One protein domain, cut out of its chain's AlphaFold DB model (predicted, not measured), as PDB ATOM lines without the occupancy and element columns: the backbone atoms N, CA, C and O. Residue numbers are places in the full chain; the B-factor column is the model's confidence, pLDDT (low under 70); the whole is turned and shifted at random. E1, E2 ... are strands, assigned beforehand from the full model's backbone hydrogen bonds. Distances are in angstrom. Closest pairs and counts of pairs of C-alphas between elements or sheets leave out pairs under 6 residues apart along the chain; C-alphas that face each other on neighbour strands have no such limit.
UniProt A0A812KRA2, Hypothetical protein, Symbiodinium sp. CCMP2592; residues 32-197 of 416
ATOM      1  N   VAL A  32      20.449 -15.485 -16.537       90.88
ATOM      2  CA  VAL A  32      19.152 -16.043 -16.166       90.88
ATOM      3  C   VAL A  32      18.737 -17.137 -17.144       90.88
ATOM      4  O   VAL A  32      19.109 -17.125 -18.316       90.88
ATOM      5  N   ARG A  33      17.921 -18.077 -16.672       91.75
ATOM      6  CA  ARG A  33      17.036 -18.863 -17.538       91.75
ATOM      7  C   ARG A  33      15.646 -18.263 -17.471       91.75
ATOM      8  O   ARG A  33      15.167 -17.942 -16.386       91.75
ATOM      9  N   ILE A  34      15.012 -18.122 -18.628       93.31
ATOM     10  CA  ILE A  34      13.637 -17.642 -18.729       93.31
ATOM     11  C   ILE A  34      12.749 -18.875 -18.861       93.31
ATOM     12  O   ILE A  34      12.878 -19.637 -19.824       93.31
ATOM     13  N   ARG A  35      11.891 -19.101 -17.869       92.88
ATOM     14  CA  ARG A  35      11.037 -20.286 -17.769       92.88
ATOM     15  C   ARG A  35       9.571 -19.891 -17.798       92.88
ATOM     16  O   ARG A  35       9.168 -18.947 -17.134       92.88
ATOM     17  N   LEU A  36       8.771 -20.621 -18.558       91.50
ATOM     18  CA  LEU A  36       7.334 -20.434 -18.650       91.50
ATOM     19  C   LEU A  36       6.677 -20.882 -17.340       91.50
ATOM     20  O   LEU A  36       6.856 -22.026 -16.922       91.50
ATOM     21  N   ALA A  37       5.937 -19.996 -16.683       88.81
ATOM     22  CA  ALA A  37       5.096 -20.330 -15.536       88.81
ATOM     23  C   ALA A  37       3.684 -20.709 -15.992       88.81
ATOM     24  O   ALA A  37       3.172 -21.752 -15.588       88.81
ATOM     25  N   GLU A  38       3.088 -19.917 -16.882       83.38
ATOM     26  CA  GLU A  38       1.769 -20.172 -17.464       83.38
ATOM     27  C   GLU A  38       1.761 -19.839 -18.963       83.38
ATOM     28  O   GLU A  38       2.442 -18.895 -19.374       83.38
ATOM     29  N   PRO A  39       0.981 -20.566 -19.789       76.50
ATOM     30  CA  PRO A  39      -0.091 -21.500 -19.414       76.50
ATOM     31  C   PRO A  39       0.398 -22.842 -18.848       76.50
ATOM     32  O   PRO A  39       1.444 -23.356 -19.240       76.50
ATOM     33  N   GLN A  40      -0.402 -23.432 -17.952       70.56
ATOM     34  CA  GLN A  40      -0.037 -24.611 -17.152       70.56
ATOM     35  C   GLN A  40       0.379 -25.831 -17.988       70.56
ATOM     36  O   GLN A  40       1.244 -26.595 -17.568       70.56
ATOM     37  N   GLN A  41      -0.177 -25.988 -19.196       77.50
ATOM     38  CA  GLN A  41       0.180 -27.079 -20.110       77.50
ATOM     39  C   GLN A  41       1.676 -27.091 -20.465       77.50
ATOM     40  O   GLN A  41       2.266 -28.160 -20.609       77.50
ATOM     41  N   ASN A  42       2.286 -25.909 -20.572       81.62
ATOM     42  CA  ASN A  42       3.691 -25.740 -20.933       81.62
ATOM     43  C   ASN A  42       4.510 -25.185 -19.751       81.62
ATOM     44  O   ASN A  42       5.620 -24.683 -19.929       81.62
ATOM     45  N   ALA A  43       3.983 -25.264 -18.526       85.31
ATOM     46  CA  ALA A  43       4.700 -24.805 -17.346       85.31
ATOM     47  C   ALA A  43       6.049 -25.530 -17.208       85.31
ATOM     48  O   ALA A  43       6.181 -26.735 -17.435       85.31
ATOM     49  N   GLY A  44       7.078 -24.774 -16.847       87.12
ATOM     50  CA  GLY A  44       8.451 -25.240 -16.730       87.12
ATOM     51  C   GLY A  44       9.258 -25.207 -18.030       87.12
ATOM     52  O   GLY A  44      10.464 -25.455 -17.980       87.12
ATOM     53  N   TRP A  45       8.651 -24.894 -19.177       91.06
ATOM     54  CA  TRP A  45       9.366 -24.856 -20.452       91.06
ATOM     55  C   TRP A  45      10.346 -23.681 -20.496       91.06
ATOM     56  O   TRP A  45      10.023 -22.583 -20.055       91.06
ATOM     57  N   CYS A  46      11.555 -23.894 -21.007       91.88
ATOM     58  CA  CYS A  46      12.621 -22.889 -20.998       91.88
ATOM     59  C   CYS A  46      12.809 -22.268 -22.382       91.88
ATOM     60  O   CYS A  46      12.794 -22.975 -23.388       91.88
ATOM     61  N   VAL A  47      13.001 -20.951 -22.418       91.94
ATOM     62  CA  VAL A  47      13.217 -20.189 -23.652       91.94
ATOM     63  C   VAL A  47      14.620 -20.448 -24.195       91.94
ATOM     64  O   VAL A  47      15.603 -20.347 -23.458       91.94
ATOM     65  N   ASP A  48      14.715 -20.749 -25.487       89.81
ATOM     66  CA  ASP A  48      15.972 -20.972 -26.196       89.81
ATOM     67  C   ASP A  48      15.918 -20.465 -27.647       89.81
ATOM     68  O   ASP A  48      14.851 -20.329 -28.259       89.81
ATOM     69  N   ALA A  49      17.093 -20.180 -28.206       85.50
ATOM     70  CA  ALA A  49      17.249 -19.868 -29.616       85.50
ATOM     71  C   ALA A  49      17.117 -21.145 -30.454       85.50
ATOM     72  O   ALA A  49      17.793 -22.146 -30.225       85.50
ATOM     73  N   GLN A  50      16.280 -21.123 -31.483       77.44
ATOM     74  CA  GLN A  50      16.093 -22.279 -32.346       77.44
ATOM     75  C   GLN A  50      17.330 -22.519 -33.224       77.44
ATOM     76  O   GLN A  50      17.908 -21.588 -33.790       77.44
ATOM     77  N   ARG A  51      17.648 -23.794 -33.485       64.50
ATOM     78  CA  ARG A  51      18.520 -24.170 -34.603       64.50
ATOM     79  C   ARG A  51      17.987 -23.564 -35.904       64.50
ATOM     80  O   ARG A  51      16.869 -23.893 -36.314       64.50
ATOM     81  N   SER A  52      18.795 -22.737 -36.569       57.44
ATOM     82  CA  SER A  52      18.529 -22.351 -37.957       57.44
ATOM     83  C   SER A  52      18.495 -23.626 -38.802       57.44
ATOM     84  O   SER A  52      19.460 -24.395 -38.849       57.44
ATOM     85  N   VAL A  53      17.344 -23.918 -39.401       56.41
ATOM     86  CA  VAL A  53      17.199 -25.004 -40.376       56.41
ATOM     87  C   VAL A  53      17.107 -24.377 -41.754       56.41
ATOM     88  O   VAL A  53      16.563 -23.294 -41.885       56.41
ATOM     89  N   LYS A  54      17.554 -25.070 -42.808       54.16
ATOM     90  CA  LYS A  54      17.452 -24.561 -44.193       54.16
ATOM     91  C   LYS A  54      16.024 -24.157 -44.614       54.16
ATOM     92  O   LYS A  54      15.862 -23.448 -45.596       54.16
ATOM     93  N   ALA A  55      15.006 -24.647 -43.901       54.41
ATOM     94  CA  ALA A  55      13.604 -24.287 -44.099       54.41
ATOM     95  C   ALA A  55      13.173 -22.995 -43.372       54.41
ATOM     96  O   ALA A  55      12.147 -22.424 -43.728       54.41
ATOM     97  N   ASP A  56      13.926 -22.530 -42.368       55.81
ATOM     98  CA  ASP A  56      13.834 -21.156 -41.873       55.81
ATOM     99  C   ASP A  56      14.474 -20.313 -42.979       55.81
ATOM    100  O   ASP A  56      15.690 -20.212 -43.067       55.81
ATOM    101  N   GLN A  57      13.662 -19.767 -43.883       53.16
ATOM    102  CA  GLN A  57      14.099 -18.919 -45.005       53.16
ATOM    103  C   GLN A  57      14.723 -17.580 -44.548       53.16
ATOM    104  O   GLN A  57      14.790 -16.628 -45.320       53.16
ATOM    105  N   ARG A  58      15.147 -17.488 -43.285       62.88
ATOM    106  CA  ARG A  58      15.829 -16.336 -42.701       62.88
ATOM    107  C   ARG A  58      17.306 -16.388 -43.043       62.88
ATOM    108  O   ARG A  58      17.890 -17.461 -43.200       62.88
ATOM    109  N   ASP A  59      17.905 -15.213 -43.137       62.00
ATOM    110  CA  ASP A  59      19.339 -15.087 -43.333       62.00
ATOM    111  C   ASP A  59      20.130 -15.492 -42.073       62.00
ATOM    112  O   ASP A  59      19.590 -15.772 -41.002       62.00
ATOM    113  N   CYS A  60      21.454 -15.537 -42.196       67.75
ATOM    114  CA  CYS A  60      22.354 -15.886 -41.095       67.75
ATOM    115  C   CYS A  60      22.413 -14.850 -39.952       67.75
ATOM    116  O   CYS A  60      23.251 -14.992 -39.061       67.75
ATOM    117  N   THR A  61      21.565 -13.815 -39.970       75.94
ATOM    118  CA  THR A  61      21.559 -12.729 -38.979       75.94
ATOM    119  C   THR A  61      20.474 -12.887 -37.915       75.94
ATOM    120  O   THR A  61      20.501 -12.173 -36.911       75.94
ATOM    121  N   SER A  62      19.546 -13.839 -38.084       79.19
ATOM    122  CA  SER A  62      18.510 -14.128 -37.089       79.19
ATOM    123  C   SER A  62      18.045 -15.589 -37.069       79.19
ATOM    124  O   SER A  62      18.198 -16.341 -38.031       79.19
ATOM    125  N   THR A  63      17.439 -16.012 -35.958       82.00
ATOM    126  CA  THR A  63      16.711 -17.291 -35.853       82.00
ATOM    127  C   THR A  63      15.469 -17.145 -34.974       82.00
ATOM    128  O   THR A  63      15.346 -16.186 -34.214       82.00
ATOM    129  N   ARG A  64      14.522 -18.083 -35.080       84.44
ATOM    130  CA  ARG A  64      13.333 -18.129 -34.211       84.44
ATOM    131  C   ARG A  64      13.718 -18.381 -32.759       84.44
ATOM    132  O   ARG A  64      14.734 -19.013 -32.485       84.44
ATOM    133  N   VAL A  65      12.850 -17.963 -31.849       87.81
ATOM    134  CA  VAL A  65      12.909 -18.349 -30.437       87.81
ATOM    135  C   VAL A  65      11.759 -19.295 -30.126       87.81
ATOM    136  O   VAL A  65      10.639 -19.140 -30.625       87.81
ATOM    137  N   SER A  66      12.049 -20.297 -29.308       88.12
ATOM    138  CA  SER A  66      11.076 -21.288 -28.871       88.12
ATOM    139  C   SER A  66      11.199 -21.526 -27.371       88.12
ATOM    140  O   SER A  66      12.272 -21.376 -26.792       88.12
ATOM    141  N   ALA A  67      10.098 -21.916 -26.738       87.19
ATOM    142  CA  ALA A  67      10.143 -22.538 -25.426       87.19
ATOM    143  C   ALA A  67      10.189 -24.059 -25.606       87.19
ATOM    144  O   ALA A  67       9.430 -24.610 -26.406       87.19
ATOM    145  N   HIS A  68      11.068 -24.724 -24.863       85.19
ATOM    146  CA  HIS A  68      11.275 -26.169 -24.909       85.19
ATOM    147  C   HIS A  68      10.870 -26.828 -23.599       85.19
ATOM    148  O   HIS A  68      11.096 -26.266 -22.526       85.19
ATOM    149  N   ARG A  69      10.331 -28.048 -23.674       82.62
ATOM    150  CA  ARG A  69       9.981 -28.829 -22.480       82.62
ATOM    151  C   ARG A  69      11.174 -28.996 -21.520       82.62
ATOM    152  O   ARG A  69      12.320 -29.077 -21.978       82.62
ATOM    153  N   PRO A  70      10.922 -29.139 -20.206       76.31
ATOM    154  CA  PRO A  70      11.956 -29.492 -19.239       76.31
ATOM    155  C   PRO A  70      12.767 -30.724 -19.667       76.31
ATOM    156  O   PRO A  70      12.221 -31.677 -20.225       76.31
ATOM    157  N   GLY A  71      14.070 -30.716 -19.383       68.25
ATOM    158  CA  GLY A  71      14.996 -31.797 -19.750       68.25
ATOM    159  C   GLY A  71      15.694 -31.604 -21.100       68.25
ATOM    160  O   GLY A  71      16.676 -32.290 -21.371       68.25
ATOM    161  N   LEU A  72      15.249 -30.641 -21.912       70.25
ATOM    162  CA  LEU A  72      16.054 -30.072 -22.991       70.25
ATOM    163  C   LEU A  72      16.873 -28.890 -22.448       70.25
ATOM    164  O   LEU A  72      16.483 -28.257 -21.463       70.25
ATOM    165  N   ALA A  73      18.037 -28.625 -23.046       67.44
ATOM    166  CA  ALA A  73      18.862 -27.490 -22.643       67.44
ATOM    167  C   ALA A  73      18.080 -26.191 -22.891       67.44
ATOM    168  O   ALA A  73      17.649 -25.938 -24.008       67.44
ATOM    169  N   GLY A  74      17.850 -25.410 -21.835       80.25
ATOM    170  CA  GLY A  74      17.287 -24.069 -21.949       80.25
ATOM    171  C   GLY A  74      18.386 -23.048 -22.213       80.25
ATOM    172  O   GLY A  74      19.499 -23.195 -21.699       80.25
ATOM    173  N   GLY A  75      18.046 -22.000 -22.959       86.56
ATOM    174  CA  GLY A  75      18.937 -20.883 -23.220       86.56
ATOM    175  C   GLY A  75      19.338 -20.146 -21.944       86.56
ATOM    176  O   GLY A  75      18.521 -19.923 -21.047       86.56
ATOM    177  N   GLU A  76      20.603 -19.749 -21.867       90.06
ATOM    178  CA  GLU A  76      21.102 -18.782 -20.890       90.06
ATOM    179  C   GLU A  76      21.020 -17.377 -21.502       90.06
ATOM    180  O   GLU A  76      21.491 -17.133 -22.618       90.06
ATOM    181  N   TRP A  77      20.422 -16.456 -20.750       92.50
ATOM    182  CA  TRP A  77      20.130 -15.088 -21.162       92.50
ATOM    183  C   TRP A  77      20.760 -14.102 -20.184       92.50
ATOM    184  O   TRP A  77      20.890 -14.396 -19.002       92.50
ATOM    185  N   GLN A  78      21.136 -12.921 -20.640       93.19
ATOM    186  CA  GLN A  78      21.697 -11.857 -19.822       93.19
ATOM    187  C   GLN A  78      20.814 -10.622 -19.955       93.19
ATOM    188  O   GLN A  78      20.461 -10.222 -21.062       93.19
ATOM    189  N   LEU A  79      20.444 -10.039 -18.817       92.25
ATOM    190  CA  LEU A  79      19.673  -8.800 -18.781       92.25
ATOM    191  C   LEU A  79      20.638  -7.616 -18.791       92.25
ATOM    192  O   LEU A  79      21.472  -7.475 -17.891       92.25
ATOM    193  N   GLU A  80      20.526  -6.768 -19.804       92.19
ATOM    194  CA  GLU A  80      21.325  -5.558 -19.956       92.19
ATOM    195  C   GLU A  80      20.425  -4.322 -19.870       92.19
ATOM    196  O   GLU A  80      19.282  -4.382 -20.322       92.19
ATOM    197  N   PRO A  81      20.902  -3.202 -19.300       91.50
ATOM    198  CA  PRO A  81      20.142  -1.956 -19.303       91.50
ATOM    199  C   PRO A  81      19.816  -1.506 -20.733       91.50
ATOM    200  O   PRO A  81      20.702  -1.500 -21.587       91.50
ATOM    201  N   GLY A  82      18.558  -1.142 -20.970       90.56
ATOM    202  CA  GLY A  82      18.095  -0.520 -22.209       90.56
ATOM    203  C   GLY A  82      18.291   0.997 -22.220       90.56
ATOM    204  O   GLY A  82      19.009   1.567 -21.394       90.56
ATOM    205  N   SER A  83      17.628   1.652 -23.166       91.56
ATOM    206  CA  SER A  83      17.690   3.095 -23.403       91.56
ATOM    207  C   SER A  83      17.033   3.942 -22.307       91.56
ATOM    208  O   SER A  83      17.401   5.106 -22.129       91.56
ATOM    209  N   ALA A  84      16.084   3.375 -21.558       90.50
ATOM    210  CA  ALA A  84      15.372   4.053 -20.479       90.50
ATOM    211  C   ALA A  84      15.250   3.187 -19.215       90.50
ATOM    212  O   ALA A  84      15.471   1.974 -19.227       90.50
ATOM    213  N   ASP A  85      14.860   3.827 -18.109       86.31
ATOM    214  CA  ASP A  85      14.651   3.148 -16.832       86.31
ATOM    215  C   ASP A  85      13.652   1.987 -16.974       86.31
ATOM    216  O   ASP A  85      12.591   2.122 -17.589       86.31
ATOM    217  N   PHE A  86      13.993   0.849 -16.363       85.12
ATOM    218  CA  PHE A  86      13.207  -0.395 -16.376       85.12
ATOM    219  C   PHE A  86      13.033  -1.058 -17.753       85.12
ATOM    220  O   PHE A  86      12.269  -2.021 -17.866       85.12
ATOM    221  N   GLN A  87      13.750  -0.589 -18.775       92.31
ATOM    222  CA  GLN A  87      13.854  -1.250 -20.071       92.31
ATOM    223  C   GLN A  87      15.138  -2.073 -20.130       92.31
ATOM    224  O   GLN A  87      16.171  -1.684 -19.575       92.31
ATOM    225  N   PHE A  88      15.061  -3.230 -20.778       94.19
ATOM    226  CA  PHE A  88      16.149  -4.191 -20.846       94.19
ATOM    227  C   PHE A  88      16.359  -4.695 -22.266       94.19
ATOM    228  O   PHE A  88      15.413  -5.106 -22.941       94.19
ATOM    229  N   LEU A  89      17.622  -4.761 -22.671       94.50
ATOM    230  CA  LEU A  89      18.056  -5.640 -23.746       94.50
ATOM    231  C   LEU A  89      18.246  -7.039 -23.151       94.50
ATOM    232  O   LEU A  89      18.863  -7.204 -22.095       94.50
ATOM    233  N   ILE A  90      17.703  -8.059 -23.811       94.62
ATOM    234  CA  ILE A  90      17.804  -9.448 -23.351       94.62
ATOM    235  C   ILE A  90      18.737 -10.187 -24.304       94.62
ATOM    236  O   ILE A  90      18.362 -10.521 -25.426       94.62
ATOM    237  N   ARG A  91      19.974 -10.426 -23.863       92.88
ATOM    238  CA  ARG A  91      21.035 -11.011 -24.685       92.88
ATOM    239  C   ARG A  91      21.111 -12.518 -24.493       92.88
ATOM    240  O   ARG A  91      21.223 -13.006 -23.376       92.88
ATOM    241  N   PHE A  92      21.089 -13.267 -25.581       90.31
ATOM    242  CA  PHE A  92      21.339 -14.698 -25.599       90.31
ATOM    243  C   PHE A  92      22.839 -14.964 -25.445       90.31
ATOM    244  O   PHE A  92      23.632 -14.605 -26.318       90.31
ATOM    245  N   VAL A  93      23.248 -15.581 -24.335       88.50
ATOM    246  CA  VAL A  93      24.670 -15.833 -24.018       88.50
ATOM    247  C   VAL A  93      25.072 -17.297 -24.169       88.50
ATOM    248  O   VAL A  93      26.256 -17.622 -24.129       88.50
ATOM    249  N   SER A  94      24.108 -18.189 -24.392       81.12
ATOM    250  CA  SER A  94      24.400 -19.579 -24.733       81.12
ATOM    251  C   SER A  94      24.988 -19.718 -26.136       81.12
ATOM    252  O   SER A  94      24.589 -19.036 -27.077       81.12
ATOM    253  N   ASN A  95      25.920 -20.660 -26.286       68.75
ATOM    254  CA  ASN A  95      26.349 -21.137 -27.595       68.75
ATOM    255  C   ASN A  95      25.390 -22.239 -28.038       68.75
ATOM    256  O   ASN A  95      25.329 -23.289 -27.394       68.75
ATOM    257  N   HIS A  96      24.668 -22.032 -29.135       64.81
ATOM    258  CA  HIS A  96      23.699 -23.012 -29.617       64.81
ATOM    259  C   HIS A  96      23.861 -23.274 -31.116       64.81
ATOM    260  O   HIS A  96      23.861 -22.356 -31.926       64.81
ATOM    261  N   PHE A  97      24.050 -24.543 -31.492       59.62
ATOM    262  CA  PHE A  97      24.157 -25.011 -32.884       59.62
ATOM    263  C   PHE A  97      25.018 -24.148 -33.833       59.62
ATOM    264  O   PHE A  97      24.647 -23.927 -34.984       59.62
ATOM    265  N   SER A  98      26.208 -23.731 -33.392       52.94
ATOM    266  CA  SER A  98      27.146 -22.878 -34.158       52.94
ATOM    267  C   SER A  98      26.703 -21.419 -34.348       52.94
ATOM    268  O   SER A  98      27.338 -20.688 -35.103       52.94
ATOM    269  N   GLN A  99      25.649 -20.974 -33.661       60.19
ATOM    270  CA  GLN A  99      25.352 -19.555 -33.497       60.19
ATOM    271  C   GLN A  99      26.272 -18.999 -32.411       60.19
ATOM    272  O   GLN A  99      26.409 -19.581 -31.332       60.19
ATOM    273  N   THR A 100      26.943 -17.896 -32.727       64.56
ATOM    274  CA  THR A 100      27.788 -17.176 -31.773       64.56
ATOM    275  C   THR A 100      26.914 -16.558 -30.689       64.56
ATOM    276  O   THR A 100      25.926 -15.899 -31.020       64.56
ATOM    277  N   SER A 101      27.295 -16.717 -29.422       77.56
ATOM    278  CA  SER A 101      26.706 -15.971 -28.306       77.56
ATOM    279  C   SER A 101      26.682 -14.461 -28.578       77.56
ATOM    280  O   SER A 101      27.545 -13.937 -29.286       77.56
ATOM    281  N   GLY A 102      25.745 -13.752 -27.955       84.12
ATOM    282  CA  GLY A 102      25.670 -12.292 -27.979       84.12
ATOM    283  C   GLY A 102      24.529 -11.717 -28.817       84.12
ATOM    284  O   GLY A 102      24.484 -10.507 -29.003       84.12
ATOM    285  N   TRP A 103      23.615 -12.546 -29.322       88.62
ATOM    286  CA  TRP A 103      22.435 -12.086 -30.065       88.62
ATOM    287  C   TRP A 103      21.362 -11.551 -29.113       88.62
ATOM    288  O   TRP A 103      21.324 -11.935 -27.949       88.62
ATOM    289  N   LEU A 104      20.491 -10.668 -29.588       92.31
ATOM    290  CA  LEU A 104      19.456 -10.009 -28.794       92.31
ATOM    291  C   LEU A 104      18.081 -10.613 -29.072       92.31
ATOM    292  O   LEU A 104      17.773 -10.940 -30.217       92.31
ATOM    293  N   LEU A 105      17.265 -10.758 -28.029       93.88
ATOM    294  CA  LEU A 105      15.853 -11.113 -28.140       93.88
ATOM    295  C   LEU A 105      15.094  -9.966 -28.814       93.88
ATOM    296  O   LEU A 105      15.011  -8.869 -28.264       93.88
ATOM    297  N   ASP A 106      14.523 -10.240 -29.977       93.62
ATOM    298  CA  ASP A 106      13.901  -9.243 -30.841       93.62
ATOM    299  C   ASP A 106      12.548  -9.727 -31.383       93.62
ATOM    300  O   ASP A 106      12.136 -10.872 -31.171       93.62
ATOM    301  N   VAL A 107      11.840  -8.846 -32.080       91.62
ATOM    302  CA  VAL A 107      10.545  -9.104 -32.702       91.62
ATOM    303  C   VAL A 107      10.647  -8.806 -34.191       91.62
ATOM    304  O   VAL A 107      10.982  -7.696 -34.595       91.62
ATOM    305  N   ALA A 108      10.311  -9.793 -35.016       86.06
ATOM    306  CA  ALA A 108      10.225  -9.628 -36.460       86.06
ATOM    307  C   ALA A 108       8.778  -9.728 -36.939       86.06
ATOM    308  O   ALA A 108       8.004 -10.566 -36.465       86.06
ATOM    309  N   GLU A 109       8.443  -8.900 -37.922       76.88
ATOM    310  CA  GLU A 109       7.223  -9.051 -38.705       76.88
ATOM    311  C   GLU A 109       7.423 -10.216 -39.690       76.88
ATOM    312  O   GLU A 109       8.302 -10.177 -40.552       76.88
ATOM    313  N   ASP A 110       6.664 -11.302 -39.526       68.75
ATOM    314  CA  ASP A 110       6.620 -12.381 -40.521       68.75
ATOM    315  C   ASP A 110       5.588 -12.022 -41.608       68.75
ATOM    316  O   ASP A 110       4.593 -11.350 -41.335       68.75
ATOM    317  N   ALA A 111       5.760 -12.524 -42.833       58.47
ATOM    318  CA  ALA A 111       4.879 -12.275 -43.981       58.47
ATOM    319  C   ALA A 111       3.406 -12.672 -43.731       58.47
ATOM    320  O   ALA A 111       2.509 -12.279 -44.477       58.47
ATOM    321  N   GLN A 112       3.143 -13.445 -42.673       59.56
ATOM    322  CA  GLN A 112       1.806 -13.808 -42.193       59.56
ATOM    323  C   GLN A 112       1.216 -12.819 -41.164       59.56
ATOM    324  O   GLN A 112       0.182 -13.120 -40.567       59.56
ATOM    325  N   ARG A 113       1.828 -11.637 -40.977       53.12
ATOM    326  CA  ARG A 113       1.450 -10.594 -39.998       53.12
ATOM    327  C   ARG A 113       1.443 -11.079 -38.552       53.12
ATOM    328  O   ARG A 113       0.624 -10.650 -37.739       53.12
ATOM    329  N   TRP A 114       2.321 -12.021 -38.234       68.38
ATOM    330  CA  TRP A 114       2.558 -12.427 -36.856       68.38
ATOM    331  C   TRP A 114       3.875 -11.828 -36.408       68.38
ATOM    332  O   TRP A 114       4.896 -11.975 -37.084       68.38
ATOM    333  N   HIS A 115       3.843 -11.176 -35.253       84.31
ATOM    334  CA  HIS A 115       5.038 -10.671 -34.606       84.31
ATOM    335  C   HIS A 115       5.748 -11.826 -33.915       84.31
ATOM    336  O   HIS A 115       5.512 -12.136 -32.745       84.31
ATOM    337  N   SER A 116       6.578 -12.509 -34.694       87.56
ATOM    338  CA  SER A 116       7.365 -13.637 -34.221       87.56
ATOM    339  C   SER A 116       8.508 -13.132 -33.360       87.56
ATOM    340  O   SER A 116       9.184 -12.166 -33.715       87.56
ATOM    341  N   VAL A 117       8.775 -13.830 -32.264       91.00
ATOM    342  CA  VAL A 117       9.929 -13.533 -31.418       91.00
ATOM    343  C   VAL A 117      11.140 -14.285 -31.950       91.00
ATOM    344  O   VAL A 117      11.078 -15.461 -32.333       91.00
ATOM    345  N   ILE A 118      12.248 -13.568 -32.024       89.38
ATOM    346  CA  ILE A 118      13.475 -13.992 -32.680       89.38
ATOM    347  C   ILE A 118      14.666 -13.692 -31.782       89.38
ATOM    348  O   ILE A 118      14.569 -12.926 -30.829       89.38
ATOM    349  N   VAL A 119      15.807 -14.284 -32.103       89.25
ATOM    350  CA  VAL A 119      17.093 -13.712 -31.716       89.25
ATOM    351  C   VAL A 119      17.754 -13.161 -32.964       89.25
ATOM    352  O   VAL A 119      17.781 -13.829 -34.003       89.25
ATOM    353  N   ARG A 120      18.265 -11.940 -32.867       87.56
ATOM    354  CA  ARG A 120      18.915 -11.222 -33.959       87.56
ATOM    355  C   ARG A 120      20.313 -10.805 -33.537       87.56
ATOM    356  O   ARG A 120      20.548 -10.455 -32.381       87.56
ATOM    357  N   LYS A 121      21.253 -10.841 -34.474       85.88
ATOM    358  CA  LYS A 121      22.568 -10.242 -34.266       85.88
ATOM    359  C   LYS A 121      22.412  -8.734 -34.044       85.88
ATOM    360  O   LYS A 121      21.655  -8.079 -34.757       85.88
ATOM    361  N   ASP A 122      23.140  -8.219 -33.064       81.19
ATOM    362  CA  ASP A 122      23.252  -6.780 -32.833       81.19
ATOM    363  C   ASP A 122      23.785  -6.112 -34.116       81.19
ATOM    364  O   ASP A 122      24.851  -6.491 -34.616       81.19
ATOM    365  N   ASP A 123      22.995  -5.212 -34.699       77.00
ATOM    366  CA  ASP A 123      23.307  -4.472 -35.927       77.00
ATOM    367  C   ASP A 123      22.889  -3.022 -35.705       77.00
ATOM    368  O   ASP A 123      21.716  -2.749 -35.436       77.00
ATOM    369  N   ASP A 124      23.851  -2.112 -35.845       66.81
ATOM    370  CA  ASP A 124      23.707  -0.681 -35.575       66.81
ATOM    371  C   ASP A 124      22.613  -0.004 -36.424       66.81
ATOM    372  O   ASP A 124      22.137   1.078 -36.082       66.81
ATOM    373  N   ASN A 125      22.198  -0.622 -37.535       77.00
ATOM    374  CA  ASN A 125      21.223  -0.038 -38.459       77.00
ATOM    375  C   ASN A 125      19.762  -0.313 -38.085       77.00
ATOM    376  O   ASN A 125      18.865   0.317 -38.648       77.00
ATOM    377  N   VAL A 126      19.501  -1.250 -37.169       79.44
ATOM    378  CA  VAL A 126      18.140  -1.605 -36.748       79.44
ATOM    379  C   VAL A 126      18.074  -1.593 -35.224       79.44
ATOM    380  O   VAL A 126      18.696  -2.458 -34.594       79.44
ATOM    381  N   PRO A 127      17.295  -0.671 -34.622       85.31
ATOM    382  CA  PRO A 127      17.126  -0.613 -33.178       85.31
ATOM    383  C   PRO A 127      16.743  -1.983 -32.622       85.31
ATOM    384  O   PRO A 127      15.831  -2.633 -33.136       85.31
ATOM    385  N   ALA A 128      17.464  -2.436 -31.600       91.62
ATOM    386  CA  ALA A 128      17.121  -3.665 -30.905       91.62
ATOM    387  C   ALA A 128      15.806  -3.504 -30.138       91.62
ATOM    388  O   ALA A 128      15.495  -2.420 -29.637       91.62
ATOM    389  N   ALA A 129      15.048  -4.594 -30.020       94.56
ATOM    390  CA  ALA A 129      13.912  -4.596 -29.120       94.56
ATOM    391  C   ALA A 129      14.362  -4.431 -27.668       94.56
ATOM    392  O   ALA A 129      15.278  -5.105 -27.192       94.56
ATOM    393  N   GLU A 130      13.634  -3.591 -26.946       96.06
ATOM    394  CA  GLU A 130      13.796  -3.419 -25.510       96.06
ATOM    395  C   GLU A 130      12.535  -3.892 -24.802       96.06
ATOM    396  O   GLU A 130      11.414  -3.692 -25.276       96.06
ATOM    397  N   TRP A 131      12.721  -4.523 -23.650       96.69
ATOM    398  CA  TRP A 131      11.672  -5.221 -22.924       96.69
ATOM    399  C   TRP A 131      11.535  -4.657 -21.516       96.69
ATOM    400  O   TRP A 131      12.524  -4.431 -20.827       96.69
ATOM    401  N   MET A 132      10.303  -4.477 -21.058       96.12
ATOM    402  CA  MET A 132      10.000  -4.223 -19.651       96.12
ATOM    403  C   MET A 132       9.612  -5.531 -18.973       96.12
ATOM    404  O   MET A 132       8.780  -6.281 -19.486       96.12
ATOM    405  N   ILE A 133      10.199  -5.781 -17.804       93.50
ATOM    406  CA  ILE A 133       9.899  -6.945 -16.968       93.50
ATOM    407  C   ILE A 133       8.931  -6.492 -15.875       93.50
ATOM    408  O   ILE A 133       9.323  -5.849 -14.903       93.50
ATOM    409  N   GLU A 134       7.651  -6.801 -16.052       91.81
ATOM    410  CA  GLU A 134       6.586  -6.376 -15.148       91.81
ATOM    411  C   GLU A 134       6.236  -7.501 -14.171       91.81
ATOM    412  O   GLU A 134       5.906  -8.597 -14.626       91.81
ATOM    413  N   PRO A 135       6.270  -7.276 -12.846       89.00
ATOM    414  CA  PRO A 135       5.846  -8.286 -11.883       89.00
ATOM    415  C   PRO A 135       4.359  -8.607 -12.057       89.00
ATOM    416  O   PRO A 135       3.537  -7.721 -12.308       89.00
ATOM    417  N   GLN A 136       4.013  -9.881 -11.910       82.06
ATOM    418  CA  GLN A 136       2.645 -10.370 -11.979       82.06
ATOM    419  C   GLN A 136       2.220 -10.943 -10.628       82.06
ATOM    420  O   GLN A 136       2.862 -11.832 -10.080       82.06
ATOM    421  N   GLY A 137       1.106 -10.429 -10.103       69.62
ATOM    422  CA  GLY A 137       0.670 -10.719  -8.739       69.62
ATOM    423  C   GLY A 137       1.379  -9.855  -7.692       69.62
ATOM    424  O   GLY A 137       2.277  -9.068  -7.998       69.62
ATOM    425  N   GLY A 138       0.929  -9.952  -6.440       56.91
ATOM    426  CA  GLY A 138       1.611  -9.307  -5.321       56.91
ATOM    427  C   GLY A 138       2.973  -9.961  -5.096       56.91
ATOM    428  O   GLY A 138       3.067 -11.186  -5.086       56.91
ATOM    429  N   LEU A 139       4.019  -9.153  -4.907       56.56
ATOM    430  CA  LEU A 139       5.348  -9.599  -4.472       56.56
ATOM    431  C   LEU A 139       5.281 -10.077  -3.013       56.56
ATOM    432  O   LEU A 139       5.849  -9.451  -2.121       56.56
ATOM    433  N   ASP A 140       4.550 -11.156  -2.744       52.22
ATOM    434  CA  ASP A 140       4.557 -11.775  -1.427       52.22
ATOM    435  C   ASP A 140       5.713 -12.769  -1.335       52.22
ATOM    436  O   ASP A 140       5.575 -13.981  -1.524       52.22
ATOM    437  N   VAL A 141       6.887 -12.208  -1.051       54.16
ATOM    438  CA  VAL A 141       8.147 -12.939  -0.872       54.16
ATOM    439  C   VAL A 141       8.050 -13.952   0.286       54.16
ATOM    440  O   VAL A 141       8.848 -14.884   0.344       54.16
ATOM    441  N   SER A 142       7.063 -13.821   1.184       53.06
ATOM    442  CA  SER A 142       6.879 -14.731   2.323       53.06
ATOM    443  C   SER A 142       6.254 -16.081   1.950       53.06
ATOM    444  O   SER A 142       6.391 -17.046   2.696       53.06
ATOM    445  N   SER A 143       5.630 -16.179   0.774       56.88
ATOM    446  CA  SER A 143       4.904 -17.376   0.333       56.88
ATOM    447  C   SER A 143       5.796 -18.514  -0.189       56.88
ATOM    448  O   SER A 143       5.301 -19.601  -0.480       56.88
ATOM    449  N   GLY A 144       7.102 -18.275  -0.364       59.91
ATOM    450  CA  GLY A 144       8.015 -19.234  -1.000       59.91
ATOM    451  C   GLY A 144       7.747 -19.464  -2.497       59.91
ATOM    452  O   GLY A 144       8.435 -20.268  -3.128       59.91
ATOM    453  N   VAL A 145       6.777 -18.759  -3.089       67.19
ATOM    454  CA  VAL A 145       6.466 -18.829  -4.519       67.19
ATOM    455  C   VAL A 145       7.450 -17.949  -5.289       67.19
ATOM    456  O   VAL A 145       7.702 -16.800  -4.930       67.19
ATOM    457  N   SER A 146       8.029 -18.495  -6.362       73.00
ATOM    458  CA  SER A 146       8.904 -17.715  -7.243       73.00
ATOM    459  C   SER A 146       8.107 -16.581  -7.895       73.00
ATOM    460  O   SER A 146       7.032 -16.854  -8.435       73.00
ATOM    461  N   PRO A 147       8.608 -15.333  -7.886       85.25
ATOM    462  CA  PRO A 147       7.911 -14.231  -8.529       85.25
ATOM    463  C   PRO A 147       7.763 -14.513 -10.026       85.25
ATOM    464  O   PRO A 147       8.704 -14.971 -10.683       85.25
ATOM    465  N   THR A 148       6.574 -14.243 -10.553       90.00
ATOM    466  CA  THR A 148       6.269 -14.352 -11.978       90.00
ATOM    467  C   THR A 148       6.194 -12.969 -12.604       90.00
ATOM    468  O   THR A 148       5.946 -11.960 -11.938       90.00
ATOM    469  N   TYR A 149       6.458 -12.916 -13.903       93.06
ATOM    470  CA  TYR A 149       6.613 -11.678 -14.643       93.06
ATOM    471  C   TYR A 149       5.955 -11.768 -16.013       93.06
ATOM    472  O   TYR A 149       5.889 -12.832 -16.627       93.06
ATOM    473  N   ARG A 150       5.550 -10.618 -16.539       94.00
ATOM    474  CA  ARG A 150       5.177 -10.435 -17.942       94.00
ATOM    475  C   ARG A 150       6.259  -9.614 -18.617       94.00
ATOM    476  O   ARG A 150       6.742  -8.640 -18.043       94.00
ATOM    477  N   LEU A 151       6.633  -9.992 -19.833       95.31
ATOM    478  CA  LEU A 151       7.563  -9.202 -20.633       95.31
ATOM    479  C   LEU A 151       6.750  -8.371 -21.615       95.31
ATOM    480  O   LEU A 151       6.089  -8.939 -22.484       95.31
ATOM    481  N   ARG A 152       6.795  -7.048 -21.472       96.25
ATOM    482  CA  ARG A 152       6.147  -6.107 -22.389       96.25
ATOM    483  C   ARG A 152       7.178  -5.497 -23.325       96.25
ATOM    484  O   ARG A 152       8.212  -5.020 -22.865       96.25
ATOM    485  N   LEU A 153       6.884  -5.473 -24.618       96.44
ATOM    486  CA  LEU A 153       7.730  -4.835 -25.619       96.44
ATOM    487  C   LEU A 153       7.692  -3.311 -25.432       96.44
ATOM    488  O   LEU A 153       6.630  -2.696 -25.530       96.44
ATOM    489  N   ALA A 154       8.837  -2.708 -25.127       95.44
ATOM    490  CA  ALA A 154       9.000  -1.269 -24.923       95.44
ATOM    491  C   ALA A 154       9.436  -0.562 -26.210       95.44
ATOM    492  O   ALA A 154       8.912   0.496 -26.551       95.44
ATOM    493  N   VAL A 155      10.374  -1.182 -26.926       93.94
ATOM    494  CA  VAL A 155      10.936  -0.714 -28.197       93.94
ATOM    495  C   VAL A 155      10.926  -1.892 -29.164       93.94
ATOM    496  O   VAL A 155      11.194  -3.016 -28.753       93.94
ATOM    497  N   GLY A 156      10.581  -1.654 -30.427       91.06
ATOM    498  CA  GLY A 156      10.467  -2.684 -31.461       91.06
ATOM    499  C   GLY A 156       9.592  -2.204 -32.625       91.06
ATOM    500  O   GLY A 156       9.396  -0.993 -32.774       91.06
ATOM    501  N   PRO A 157       9.035  -3.121 -33.439       87.50
ATOM    502  CA  PRO A 157       8.077  -2.772 -34.487       87.50
ATOM    503  C   PRO A 157       6.913  -1.955 -33.916       87.50
ATOM    504  O   PRO A 157       6.281  -2.371 -32.944       87.50
ATOM    505  N   SER A 158       6.626  -0.790 -34.509       84.12
ATOM    506  CA  SER A 158       5.755   0.235 -33.907       84.12
ATOM    507  C   SER A 158       4.357  -0.260 -33.541       84.12
ATOM    508  O   SER A 158       3.779   0.195 -32.562       84.12
ATOM    509  N   GLU A 159       3.812  -1.193 -34.316       87.94
ATOM    510  CA  GLU A 159       2.484  -1.770 -34.090       87.94
ATOM    511  C   GLU A 159       2.433  -2.767 -32.923       87.94
ATOM    512  O   GLU A 159       1.369  -2.950 -32.334       87.94
ATOM    513  N   ALA A 160       3.577  -3.348 -32.548       89.69
ATOM    514  CA  ALA A 160       3.705  -4.324 -31.469       89.69
ATOM    515  C   ALA A 160       4.190  -3.714 -30.143       89.69
ATOM    516  O   ALA A 160       4.238  -4.399 -29.121       89.69
ATOM    517  N   VAL A 161       4.572  -2.432 -30.123       93.62
ATOM    518  CA  VAL A 161       4.975  -1.761 -28.880       93.62
ATOM    519  C   VAL A 161       3.814  -1.790 -27.882       93.62
ATOM    520  O   VAL A 161       2.674  -1.455 -28.195       93.62
ATOM    521  N   GLY A 162       4.110  -2.206 -26.653       94.19
ATOM    522  CA  GLY A 162       3.130  -2.426 -25.594       94.19
ATOM    523  C   GLY A 162       2.532  -3.834 -25.561       94.19
ATOM    524  O   GLY A 162       1.827  -4.144 -24.604       94.19
ATOM    525  N   TRP A 163       2.825  -4.688 -26.544       95.38
ATOM    526  CA  TRP A 163       2.374  -6.079 -26.561       95.38
ATOM    527  C   TRP A 163       3.258  -6.945 -25.668       95.38
ATOM    528  O   TRP A 163       4.368  -6.562 -25.296       95.38
ATOM    529  N   PHE A 164       2.765  -8.127 -25.319       95.25
ATOM    530  CA  PHE A 164       3.409  -9.003 -24.352       95.25
ATOM    531  C   PHE A 164       3.957 -10.266 -24.999       95.25
ATOM    532  O   PHE A 164       3.351 -10.821 -25.915       95.25
ATOM    533  N   LEU A 165       5.079 -10.748 -24.469       94.88
ATOM    534  CA  LEU A 165       5.647 -12.038 -24.834       94.88
ATOM    535  C   LEU A 165       4.677 -13.169 -24.481       94.88
ATOM    536  O   LEU A 165       4.244 -13.314 -23.332       94.88
ATOM    537  N   ASN A 166       4.391 -14.010 -25.465       92.88
ATOM    538  CA  ASN A 166       3.474 -15.124 -25.343       92.88
ATOM    539  C   ASN A 166       3.972 -16.356 -26.112       92.88
ATOM    540  O   ASN A 166       4.841 -16.275 -26.984       92.88
ATOM    541  N   VAL A 167       3.396 -17.507 -25.790       88.81
ATOM    542  CA  VAL A 167       3.516 -18.724 -26.591       88.81
ATOM    543  C   VAL A 167       2.526 -18.682 -27.756       88.81
ATOM    544  O   VAL A 167       1.394 -18.210 -27.618       88.81
ATOM    545  N   ASP A 168       2.944 -19.169 -28.918       81.88
ATOM    546  CA  ASP A 168       2.042 -19.382 -30.046       81.88
ATOM    547  C   ASP A 168       1.072 -20.520 -29.701       81.88
ATOM    548  O   ASP A 168       1.467 -21.674 -29.522       81.88
ATOM    549  N   SER A 169      -0.205 -20.167 -29.552       66.12
ATOM    550  CA  SER A 169      -1.288 -21.094 -29.218       66.12
ATOM    551  C   SER A 169      -1.702 -21.958 -30.403       66.12
ATOM    552  O   SER A 169      -2.395 -22.965 -30.231       66.12
ATOM    553  N   LYS A 170      -1.290 -21.591 -31.620       63.78
ATOM    554  CA  LYS A 170      -1.581 -22.382 -32.801       63.78
ATOM    555  C   LYS A 170      -0.508 -23.464 -32.955       63.78
ATOM    556  O   LYS A 170       0.686 -23.169 -32.938       63.78
ATOM    557  N   PRO A 171      -0.901 -24.727 -33.191       50.41
ATOM    558  CA  PRO A 171       0.019 -25.786 -33.588       50.41
ATOM    559  C   PRO A 171       0.461 -25.553 -35.045       50.41
ATOM    560  O   PRO A 171       0.143 -26.320 -35.948       50.41
ATOM    561  N   CYS A 172       1.154 -24.445 -35.311       42.72
ATOM    562  CA  CYS A 172       1.542 -24.018 -36.656       42.72
ATOM    563  C   CYS A 172       2.650 -24.868 -37.262       42.72
ATOM    564  O   CYS A 172       3.016 -24.655 -38.414       42.72
ATOM    565  N   ASN A 173       3.224 -25.809 -36.516       45.56
ATOM    566  CA  ASN A 173       4.295 -26.618 -37.054       45.56
ATOM    567  C   ASN A 173       4.109 -28.084 -36.703       45.56
ATOM    568  O   ASN A 173       3.867 -28.442 -35.557       45.56
ATOM    569  N   ARG A 174       4.336 -28.939 -37.704       44.88
ATOM    570  CA  ARG A 174       4.551 -30.395 -37.598       44.88
ATOM    571  C   ARG A 174       5.755 -30.769 -36.708       44.88
ATOM    572  O   ARG A 174       6.326 -31.845 -36.867       44.88
ATOM    573  N   ARG A 175       6.220 -29.858 -35.853       55.22
ATOM    574  CA  ARG A 175       7.348 -30.072 -34.958       55.22
ATOM    575  C   ARG A 175       6.867 -30.778 -33.699       55.22
ATOM    576  O   ARG A 175       5.684 -30.797 -33.375       55.22
ATOM    577  N   THR A 176       7.822 -31.459 -33.097       54.28
ATOM    578  CA  THR A 176       7.698 -32.372 -31.971       54.28
ATOM    579  C   THR A 176       6.927 -31.741 -30.810       54.28
ATOM    580  O   THR A 176       6.966 -30.532 -30.605       54.28
ATOM    581  N   THR A 177       6.228 -32.569 -30.033       64.69
ATOM    582  CA  THR A 177       5.421 -32.210 -28.846       64.69
ATOM    583  C   THR A 177       6.228 -31.583 -27.694       64.69
ATOM    584  O   THR A 177       5.769 -31.540 -26.557       64.69
ATOM    585  N   ASP A 178       7.449 -31.129 -27.964       78.56
ATOM    586  CA  ASP A 178       8.464 -30.696 -27.015       78.56
ATOM    587  C   ASP A 178       8.931 -29.245 -27.214       78.56
ATOM    588  O   ASP A 178       9.830 -28.806 -26.492       78.56
ATOM    589  N   SER A 179       8.353 -28.508 -28.172       80.38
ATOM    590  CA  SER A 179       8.670 -27.096 -28.403       80.38
ATOM    591  C   SER A 179       7.488 -26.287 -28.940       80.38
ATOM    592  O   SER A 179       6.645 -26.800 -29.674       80.38
ATOM    593  N   VAL A 180       7.427 -25.008 -28.560       83.88
ATOM    594  CA  VAL A 180       6.432 -24.030 -29.029       83.88
ATOM    595  C   VAL A 180       7.118 -22.723 -29.395       83.88
ATOM    596  O   VAL A 180       8.085 -22.315 -28.748       83.88
ATOM    597  N   TYR A 181       6.629 -22.064 -30.444       86.12
ATOM    598  CA  TYR A 181       7.140 -20.753 -30.828       86.12
ATOM    599  C   TYR A 181       6.717 -19.670 -29.863       86.12
ATOM    600  O   TYR A 181       5.675 -19.768 -29.217       86.12
ATOM    601  N   LEU A 182       7.540 -18.629 -29.805       89.69
ATOM    602  CA  LEU A 182       7.203 -17.405 -29.108       89.69
ATOM    603  C   LEU A 182       6.758 -16.330 -30.099       89.69
ATOM    604  O   LEU A 182       7.290 -16.203 -31.206       89.69
ATOM    605  N   GLN A 183       5.788 -15.542 -29.665       91.50
ATOM    606  CA  GLN A 183       5.249 -14.390 -30.374       91.50
ATOM    607  C   GLN A 183       4.990 -13.261 -29.376       91.50
ATOM    608  O   GLN A 183       5.004 -13.488 -28.165       91.50
ATOM    609  N   VAL A 184       4.718 -12.058 -29.869       92.88
ATOM    610  CA  VAL A 184       4.099 -11.011 -29.046       92.88
ATOM    611  C   VAL A 184       2.624 -10.857 -29.400       92.88
ATOM    612  O   VAL A 184       2.238 -10.998 -30.559       92.88
ATOM    613  N   SER A 185       1.790 -10.585 -28.396       90.94
ATOM    614  CA  SER A 185       0.340 -10.418 -28.552       90.94
ATOM    615  C   SER A 185      -0.184  -9.252 -27.701       90.94
ATOM    616  O   SER A 185       0.336  -9.008 -26.606       90.94
ATOM    617  N   PRO A 186      -1.193  -8.500 -28.186       90.88
ATOM    618  CA  PRO A 186      -1.730  -7.344 -27.470       90.88
ATOM    619  C   PRO A 186      -2.590  -7.727 -26.259       90.88
ATOM    620  O   PRO A 186      -2.716  -6.932 -25.328       90.88
ATOM    621  N   SER A 187      -3.211  -8.910 -26.274       85.06
ATOM    622  CA  SER A 187      -4.207  -9.332 -25.276       85.06
ATOM    623  C   SER A 187      -3.854 -10.631 -24.566       85.06
ATOM    624  O   SER A 187      -4.206 -10.798 -23.400       85.06
ATOM    625  N   ASP A 188      -3.143 -11.529 -25.245       86.06
ATOM    626  CA  ASP A 188      -2.761 -12.820 -24.689       86.06
ATOM    627  C   ASP A 188      -1.305 -12.753 -24.248       86.06
ATOM    628  O   ASP A 188      -0.430 -12.392 -25.035       86.06
ATOM    629  N   PHE A 189      -1.023 -13.129 -23.008       88.19
ATOM    630  CA  PHE A 189       0.334 -13.111 -22.484       88.19
ATOM    631  C   PHE A 189       0.629 -14.358 -21.672       88.19
ATOM    632  O   PHE A 189      -0.224 -14.885 -20.957       88.19
ATOM    633  N   ALA A 190       1.875 -14.794 -21.782       92.38
ATOM    634  CA  ALA A 190       2.430 -15.814 -20.925       92.38
ATOM    635  C   ALA A 190       3.042 -15.172 -19.679       92.38
ATOM    636  O   ALA A 190       3.383 -13.984 -19.659       92.38
ATOM    637  N   THR A 191       3.201 -15.989 -18.649       93.56
ATOM    638  CA  THR A 191       3.830 -15.587 -17.395       93.56
ATOM    639  C   THR A 191       5.166 -16.304 -17.282       93.56
ATOM    640  O   THR A 191       5.298 -17.470 -17.658       93.56
ATOM    641  N   TRP A 192       6.187 -15.596 -16.818       93.94
ATOM    642  CA  TRP A 192       7.577 -16.022 -16.927       93.94
ATOM    643  C   TRP A 192       8.279 -15.936 -15.577       93.94
ATOM    644  O   TRP A 192       8.047 -15.016 -14.799       93.94
ATOM    645  N   ILE A 193       9.171 -16.880 -15.309       92.38
ATOM    646  CA  ILE A 193      10.064 -16.905 -14.154       92.38
ATOM    647  C   ILE A 193      11.480 -16.660 -14.664       92.38
ATOM    648  O   ILE A 193      11.929 -17.305 -15.615       92.38
ATOM    649  N   PHE A 194      12.192 -15.746 -14.009       91.06
ATOM    650  CA  PHE A 194      13.602 -15.476 -14.268       91.06
ATOM    651  C   PHE A 194      14.460 -16.175 -13.218       91.06
ATOM    652  O   PHE A 194      14.539 -15.751 -12.066       91.06
ATOM    653  N   GLU A 195      15.121 -17.254 -13.617       89.50
ATOM    654  CA  GLU A 195      15.964 -18.047 -12.729       89.50
ATOM    655  C   GLU A 195      17.416 -17.625 -12.856       89.50
ATOM    656  O   GLU A 195      18.098 -17.999 -13.817       89.50
ATOM    657  N   VAL A 196      17.903 -16.871 -11.870       87.44
ATOM    658  CA  VAL A 196      19.307 -16.456 -11.813       87.44
ATOM    659  C   VAL A 196      20.202 -17.691 -11.782       87.44
ATOM    660  O   VAL A 196      20.175 -18.494 -10.849       87.44
ATOM    661  N   GLN A 197      21.020 -17.832 -12.817       82.44
ATOM    662  CA  GLN A 197      22.042 -18.856 -12.881       82.44
ATOM    663  C   GLN A 197      23.202 -18.411 -11.996       82.44
ATOM    664  O   GLN A 197      23.764 -17.326 -12.170       82.44
TER     665      GLN A 197
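AT A GLANCE: This is residues 32 to 197 of the 416 residues of the protein "Hypothetical protein" of Symbiodinium sp. CCMP2592 (UniProt A0A812KRA2). Picture strand pairs set round one core: a strongly twisted sheet of ten strands wraps round it, with E9 coming back beside E10, and the pair E1 and E12 covers the remaining side, so forming a lopsided sandwich whose two sheets have crossed strands. The E8 and E9 hairpin ends in a loop whose residues 140 to 145 stick out from this body. The printed part has 166 residues with no named helix and twelve named strands, E1 to E12 in order along the chain; the class is all strand, with under half of the residues in named elements. The large sheet is branched and the small one is E1 - E12, both antiparallel. The whole is compact, with a radius of gyration of the C-alphas of 15.0 A and spans of 48 by 38 by 30 A.

IN THESE COORDINATES: Find C-alpha 32 at (19.152, -16.043, -16.166); from there E1 runs over residues 32 to 38, 17.9 A from first to last C-alpha. Next come E2, residues 46 to 49, and E3, residues 62 to 68 and 18.6 A long. E4 takes residues 77 to 81 and E5 residues 87 to 92, 16.4 A. Look then for E6 at residues 103 to 109, 17.8 A, and E7 at residues 115 to 120. E8, residues 130 to 136, spans 18.9 A; E9, residues 148 to 155, is the longest strand by residues and begins with C-alpha 148 at (6.269, -14.352, -11.978), 21.7 A from C-alpha 155. E10 holds residues 164 to 167, E11 residues 179 to 185 over 18.6 A, and E12 residues 191 to 196 over 16.5 A, ending with C-alpha 196 at (19.307, -16.456, -11.813).

HOW THE PARTS SIT: Begin in the large sheet at E3, whose pairing is staggered. E2 lies on one side of it, in a hairpin, with N 48 and O 66 2.8 A apart; E7 and E11 lie on the other side, with N 63 and O 119 at 3.0 A and N 67 and O 180 at 2.9 A. E4 to E7 form a meander, each strand the antiparallel neighbour of the one before: see N 80 and O 89 at 2.9 A, N 92 and O 103 at 2.7 A, and N 106 and O 118 at 2.8 A. E5 to E8 form a Greek key, a meander of three strands and a fourth that pairs with the first; N 88 and O 131 of E5 and E8 are 2.8 A apart. E8 and E9 are a hairpin, with N 132 and O 152 at 2.8 A, and so are E10 and E11, with N 166 and O 183 at 2.8 A. The closest C-alphas of E9 and E10, those of Arg 152 and Phe 164, are 4.4 A apart. The other sheet pairs E1 with E12, antiparallel at 153 degrees, with N 35 and O 193 at 2.9 A. The two sheets form a sandwich, face to face, their strands at 83 degrees. The closest C-alphas of E1 and E2 are those of Arg 35 and Cys 46, 4.4 A; those of E9 and E12 are Tyr 149 and Trp 192, 5.0 A. E4 and E12 are apart.

THE WHOLE: The two C-alphas farthest apart are those of Lys 54 and Ser 142, 48.7 A, while those of Val 32 and Gln 197, first and last printed, are 5.2 A apart. The printed part has no cut. The links E2 to E3, E8 to E9 and E10 to E11 are long. Mean pLDDT of the printed part is 80.7; 42 residues are under 70, among them residues 51 to 60, 137 to 145 and 169 to 177.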